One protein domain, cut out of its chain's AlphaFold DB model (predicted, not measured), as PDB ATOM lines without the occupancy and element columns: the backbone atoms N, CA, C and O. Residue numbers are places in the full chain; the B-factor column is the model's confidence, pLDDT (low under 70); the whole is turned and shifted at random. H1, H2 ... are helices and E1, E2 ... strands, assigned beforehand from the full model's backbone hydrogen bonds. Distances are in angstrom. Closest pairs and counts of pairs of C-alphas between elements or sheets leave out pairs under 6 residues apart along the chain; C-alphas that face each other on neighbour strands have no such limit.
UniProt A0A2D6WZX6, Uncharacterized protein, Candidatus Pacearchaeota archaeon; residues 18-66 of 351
ATOM      1  N   GLU A  18     183.993 141.791 161.906       72.19
ATOM      2  CA  GLU A  18     184.047 143.027 161.141       72.19
ATOM      3  C   GLU A  18     183.410 142.758 159.774       72.19
ATOM      4  O   GLU A  18     183.960 142.058 158.925       72.19
ATOM      5  N   ARG A  19     182.187 143.258 159.585       81.62
ATOM      6  CA  ARG A  19     181.469 143.147 158.320       81.62
ATOM      7  C   ARG A  19     181.908 144.290 157.433       81.62
ATOM      8  O   ARG A  19     181.734 145.458 157.780       81.62
ATOM      9  N   TYR A  20     182.435 143.935 156.275       86.19
ATOM     10  CA  TYR A  20     182.840 144.870 155.244       86.19
ATOM     11  C   TYR A  20     181.763 144.903 154.163       86.19
ATOM     12  O   TYR A  20     181.331 143.861 153.664       86.19
ATOM     13  N   TYR A  21     181.301 146.098 153.809       86.38
ATOM     14  CA  TYR A  21     180.202 146.287 152.867       86.38
ATOM     15  C   TYR A  21     180.744 146.866 151.566       86.38
ATOM     16  O   TYR A  21     181.569 147.781 151.560       86.38
ATOM     17  N   ALA A  22     180.299 146.309 150.447       88.25
ATOM     18  CA  ALA A  22     180.670 146.801 149.132       88.25
ATOM     19  C   ALA A  22     179.486 146.676 148.173       88.25
ATOM     20  O   ALA A  22     178.747 145.687 148.193       88.25
ATOM     21  N   ARG A  23     179.290 147.692 147.334       87.50
ATOM     22  CA  ARG A  23     178.223 147.742 146.334       87.50
ATOM     23  C   ARG A  23     178.742 147.199 145.013       87.50
ATOM     24  O   ARG A  23     179.801 147.603 144.536       87.50
ATOM     25  N   ASP A  24     177.976 146.297 144.412       85.44
ATOM     26  CA  ASP A  24     178.319 145.712 143.120       85.44
ATOM     27  C   ASP A  24     178.478 146.803 142.039       85.44
ATOM     28  O   ASP A  24     177.668 147.734 141.996       85.44
ATOM     29  N   PRO A  25     179.381 146.635 141.051       78.19
ATOM     30  CA  PRO A  25     179.563 147.572 139.927       78.19
ATOM     31  C   PRO A  25     178.300 147.799 139.080       78.19
ATOM     32  O   PRO A  25     178.220 148.732 138.283       78.19
ATOM     33  N   LYS A  26     177.298 146.922 139.210       76.88
ATOM     34  CA  LYS A  26     175.991 147.050 138.547       76.88
ATOM     35  C   LYS A  26     174.989 147.894 139.352       76.88
ATOM     36  O   LYS A  26     173.863 148.061 138.886       76.88
ATOM     37  N   GLY A  27     175.378 148.388 140.532       70.19
ATOM     38  CA  GLY A  27     174.648 149.350 141.363       70.19
ATOM     39  C   GLY A  27     173.357 148.834 142.000       70.19
ATOM     40  O   GLY A  27     172.489 149.637 142.320       70.19
ATOM     41  N   LYS A  28     173.168 147.512 142.121       74.31
ATOM     42  CA  LYS A  28     171.867 146.923 142.505       74.31
ATOM     43  C   LYS A  28     171.849 146.182 143.835       74.31
ATOM     44  O   LYS A  28     170.767 146.007 144.385       74.31
ATOM     45  N   GLN A  29     172.990 145.712 144.326       80.56
ATOM     46  CA  GLN A  29     173.059 144.884 145.529       80.56
ATOM     47  C   GLN A  29     174.263 145.286 146.370       80.56
ATOM     48  O   GLN A  29     175.303 145.676 145.836       80.56
ATOM     49  N   ILE A  30     174.071 145.229 147.685       85.88
ATOM     50  CA  ILE A  30     175.141 145.386 148.661       85.88
ATOM     51  C   ILE A  30     175.556 143.989 149.082       85.88
ATOM     52  O   ILE A  30     174.743 143.219 149.599       85.88
ATOM     53  N   SER A  31     176.823 143.681 148.852       83.50
ATOM     54  CA  SER A  31     177.449 142.433 149.252       83.50
ATOM     55  C   SER A  31     178.124 142.625 150.613       83.50
ATOM     56  O   SER A  31     178.781 143.640 150.855       83.50
ATOM     57  N   VAL A  32     177.931 141.660 151.514       87.56
ATOM     58  CA  VAL A  32     178.520 141.653 152.861       87.56
ATOM     59  C   VAL A  32     179.661 140.647 152.881       87.56
ATOM     60  O   VAL A  32     179.457 139.472 152.575       87.56
ATOM     61  N   PHE A  33     180.846 141.106 153.255       84.75
ATOM     62  CA  PHE A  33     182.054 140.302 153.357       84.75
ATOM     63  C   PHE A  33     182.449 140.182 154.831       84.75
ATOM     64  O   PHE A  33     182.468 141.176 155.553       84.75
ATOM     65  N   THR A  34     182.758 138.967 155.278       82.25
ATOM     66  CA  THR A  34     183.290 138.683 156.626       82.25
ATOM     67  C   THR A  34     184.820 138.622 156.654       82.25
ATOM     68  O   THR A  34     185.421 138.553 157.718       82.25
ATOM     69  N   ASP A  35     185.457 138.660 155.479       84.12
ATOM     70  CA  ASP A  35     186.905 138.620 155.295       84.12
ATOM     71  C   ASP A  35     187.368 139.890 154.565       84.12
ATOM     72  O   ASP A  35     186.951 140.159 153.429       84.12
ATOM     73  N   LYS A  36     188.242 140.658 155.225       85.38
ATOM     74  CA  LYS A  36     188.801 141.913 154.716       85.38
ATOM     75  C   LYS A  36     189.562 141.716 153.405       85.38
ATOM     76  O   LYS A  36     189.425 142.536 152.501       85.38
ATOM     77  N   ASP A  37     190.298 140.617 153.257       83.25
ATOM     78  CA  ASP A  37     191.116 140.367 152.065       83.25
ATOM     79  C   ASP A  37     190.240 140.128 150.827       83.25
ATOM     80  O   ASP A  37     190.594 140.501 149.702       83.25
ATOM     81  N   ASN A  38     189.073 139.509 151.019       84.12
ATOM     82  CA  ASN A  38     188.102 139.301 149.946       84.12
ATOM     83  C   ASN A  38     187.372 140.594 149.588       84.12
ATOM     84  O   ASN A  38     187.162 140.857 148.401       84.12
ATOM     85  N   TRP A  39     187.039 141.415 150.585       88.31
ATOM     86  CA  TRP A  39     186.470 142.739 150.359       88.31
ATOM     87  C   TRP A  39     187.442 143.653 149.597       88.31
ATOM     88  O   TRP A  39     187.070 144.213 148.567       88.31
ATOM     89  N   GLU A  40     188.712 143.721 150.007       85.94
ATOM     90  CA  GLU A  40     189.726 144.531 149.320       85.94
ATOM     91  C   GLU A  40     189.937 144.070 147.872       85.94
ATOM     92  O   GLU A  40     190.108 144.899 146.976       85.94
ATOM     93  N   LYS A  41     189.889 142.760 147.599       86.44
ATOM     94  CA  LYS A  41     189.924 142.241 146.222       86.44
ATOM     95  C   LYS A  41     188.679 142.634 145.433       86.44
ATOM     96  O   LYS A  41     188.805 143.020 144.270       86.44
ATOM     97  N   ALA A  42     187.493 142.559 146.032       83.94
ATOM     98  CA  ALA A  42     186.248 142.943 145.372       83.94
ATOM     99  C   ALA A  42     186.243 144.438 145.007       83.94
ATOM    100  O   ALA A  42     185.921 144.782 143.869       83.94
ATOM    101  N   VAL A  43     186.681 145.308 145.918       86.44
ATOM    102  CA  VAL A  43     186.757 146.758 145.688       86.44
ATOM    103  C   VAL A  43     187.856 147.104 144.677       86.44
ATOM    104  O   VAL A  43     187.590 147.726 143.651       86.44
ATOM    105  N   ASN A  44     189.085 146.626 144.891       84.62
ATOM    106  CA  ASN A  44     190.230 147.039 144.072       84.62
ATOM    107  C   ASN A  44     190.313 146.345 142.703       84.62
ATOM    108  O   ASN A  44     190.838 146.925 141.754       84.62
ATOM    109  N   GLN A  45     189.849 145.096 142.586       80.44
ATOM    110  CA  GLN A  45     189.963 144.297 141.352       80.44
ATOM    111  C   GLN A  45     188.602 143.979 140.725       80.44
ATOM    112  O   GLN A  45     188.505 143.851 139.506       80.44
ATOM    113  N   GLY A  46     187.556 143.844 141.544       75.62
ATOM    114  CA  GLY A  46     186.203 143.492 141.107       75.62
ATOM    115  C   GLY A  46     185.334 144.681 140.687       75.62
ATOM    116  O   GLY A  46     184.233 144.462 140.183       75.62
ATOM    117  N   GLY A  47     185.808 145.917 140.879       82.12
ATOM    118  CA  GLY A  47     185.060 147.135 140.558       82.12
ATOM    119  C   GLY A  47     183.901 147.418 141.515       82.12
ATOM    120  O   GLY A  47     182.973 148.130 141.140       82.12
ATOM    121  N   TYR A  48     183.920 146.831 142.712       87.38
ATOM    122  CA  TYR A  48     182.943 147.145 143.745       87.38
ATOM    123  C   TYR A  48     183.262 148.503 144.368       87.38
ATOM    124  O   TYR A  48     184.424 148.892 144.475       87.38
ATOM    125  N   GLU A  49     182.229 149.217 144.789       85.62
ATOM    126  CA  GLU A  49     182.371 150.497 145.480       85.62
ATOM    127  C   GLU A  49     182.286 150.269 146.992       85.62
ATOM    128  O   GLU A  49     181.405 149.549 147.466       85.62
ATOM    129  N   GLU A  50     183.219 150.845 147.748       86.75
ATOM    130  CA  GLU A  50     183.176 150.842 149.211       86.75
ATOM    131  C   GLU A  50     181.957 151.637 149.688       86.75
ATOM    132  O   GLU A  50     181.722 152.758 149.236       86.75
ATOM    133  N   VAL A  51     181.166 151.040 150.581       85.38
ATOM    134  CA  VAL A  51     179.981 151.681 151.158       85.38
ATOM    135  C   VAL A  51     180.121 151.707 152.669       85.38
ATOM    136  O   VAL A  51     180.424 150.685 153.286       85.38
ATOM    137  N   ASP A  52     179.848 152.868 153.264       84.38
ATOM    138  CA  ASP A  52     179.831 153.025 154.714       84.38
ATOM    139  C   ASP A  52     178.786 152.110 155.359       84.38
ATOM    140  O   ASP A  52     177.669 151.941 154.862       84.38
ATOM    141  N   ARG A  53     179.131 151.555 156.523       81.19
ATOM    142  CA  ARG A  53     178.286 150.607 157.266       81.19
ATOM    143  C   ARG A  53     176.863 151.130 157.500       81.19
ATOM    144  O   ARG A  53     175.903 150.387 157.316       81.19
ATOM    145  N   GLU A  54     176.720 152.404 157.863       78.12
ATOM    146  CA  GLU A  54     175.411 153.018 158.122       78.12
ATOM    147  C   GLU A  54     174.550 153.141 156.852       78.12
ATOM    148  O   GLU A  54     173.335 152.928 156.901       78.12
ATOM    149  N   GLU A  55     175.161 153.448 155.702       79.06
ATOM    150  CA  GLU A  55     174.458 153.498 154.413       79.06
ATOM    151  C   GLU A  55     174.075 152.085 153.960       79.06
ATOM    152  O   GLU A  55     172.936 151.845 153.547       79.06
ATOM    153  N   ALA A  56     174.993 151.132 154.128       82.69
ATOM    154  CA  ALA A  56     174.789 149.748 153.751       82.69
ATOM    155  C   ALA A  56     173.653 149.085 154.532       82.69
ATOM    156  O   ALA A  56     172.778 148.461 153.936       82.69
ATOM    157  N   GLU A  57     173.614 149.248 155.855       79.38
ATOM    158  CA  GLU A  57     172.552 148.686 156.693       79.38
ATOM    159  C   GLU A  57     171.183 149.315 156.380       79.38
ATOM    160  O   GLU A  57     170.168 148.611 156.344       79.38
ATOM    161  N   LYS A  58     171.147 150.616 156.064       80.69
ATOM    162  CA  LYS A  58     169.920 151.324 155.680       80.69
ATOM    163  C   LYS A  58     169.362 150.836 154.340       80.69
ATOM    164  O   LYS A  58     168.151 150.634 154.227       80.69
ATOM    165  N   GLU A  59     170.213 150.618 153.343       77.25
ATOM    166  CA  GLU A  59     169.796 150.077 152.044       77.25
ATOM    167  C   GLU A  59     169.463 148.584 152.108       77.25
ATOM    168  O   GLU A  59     168.479 148.152 151.510       77.25
ATOM    169  N   LEU A  60     170.208 147.793 152.884       78.44
ATOM    170  CA  LEU A  60     169.924 146.369 153.080       78.44
ATOM    171  C   LEU A  60     168.568 146.162 153.776       78.44
ATOM    172  O   LEU A  60     167.810 145.258 153.417       78.44
ATOM    173  N   ALA A  61     168.229 147.029 154.736       73.69
ATOM    174  CA  ALA A  61     166.919 147.045 155.382       73.69
ATOM    175  C   ALA A  61     165.793 147.424 154.400       73.69
ATOM    176  O   ALA A  61     164.713 146.832 154.451       73.69
ATOM    177  N   GLN A  62     166.043 148.349 153.467       71.12
ATOM    178  CA  GLN A  62     165.088 148.693 152.407       71.12
ATOM    179  C   GLN A  62     164.925 147.567 151.375       71.12
ATOM    180  O   GLN A  62     163.801 147.292 150.957       71.12
ATOM    181  N   GLN A  63     166.002 146.859 151.024       63.94
ATOM    182  CA  GLN A  63     165.950 145.692 150.135       63.94
ATOM    183  C   GLN A  63     165.215 144.505 150.774       63.94
ATOM    184  O   GLN A  63     164.440 143.837 150.096       63.94
ATOM    185  N   LYS A  64     165.385 144.265 152.084       57.94
ATOM    186  CA  LYS A  64     164.629 143.234 152.825       57.94
ATOM    187  C   LYS A  64     163.165 143.614 153.088       57.94
ATOM    188  O   LYS A  64     162.338 142.724 153.267       57.94
ATOM    189  N   GLY A  65     162.838 144.908 153.114       47.62
ATOM    190  CA  GLY A  65     161.472 145.421 153.284       47.62
ATOM    191  C   GLY A  65     160.641 145.470 151.994       47.62
ATOM    192  O   GLY A  65     159.415 145.592 152.059       47.62
ATOM    193  N   ALA A  66     161.275 145.343 150.826       41.50
ATOM    194  CA  ALA A  66     160.593 145.227 149.544       41.50
ATOM    195  C   ALA A  66     160.168 143.768 149.302       41.50
ATOM    196  O   ALA A  66     160.950 142.911 148.897       41.50
TER     197      ALA A  66
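This is residues 18 to 66 of the 351 residues of an uncharacterized protein of Candidatus Pacearchaeota archaeon (UniProt A0A2D6WZX6). A small two-stranded hairpin, E1 and E2, stands between two helices, H1 at one end of the long axis and H2 reaching out to the other. Residues 49 to 50 run beside E1 as a short extra pairing. The 49 printed residues hold E1, E2, H1 and H2 in that order, an antiparallel sheet and a mixed class; the whole is compact, radius of gyration of the C-alphas 10.4 A, and flat, 30 by 24 by 13 A.

E1, residues 20 to 23, and E2, residues 30 to 33, form the hairpin, antiparallel at 151 degrees, with N 33 and O 20 2.8 A apart. The closest C-alphas of E1 and H1, residues 36 to 44, are Tyr 20 and Trp 39, 6.4 A. Those of E2 and H2, residues 53 to 65, are Ile 30 and Ala 56, 6.7 A. H1 and H2 are apart; in both, every O i to N i+4 pair is within hydrogen-bond range.

E1 begins at C-alpha 20 (182.840, 144.870, 155.244). H1 is 11.9 A long; H2, 18.0 A, ends at C-alpha 65 (161.472, 145.421, 153.284).

The printed part has no cut and no long link. Residues 63 to 66 are under pLDDT 70.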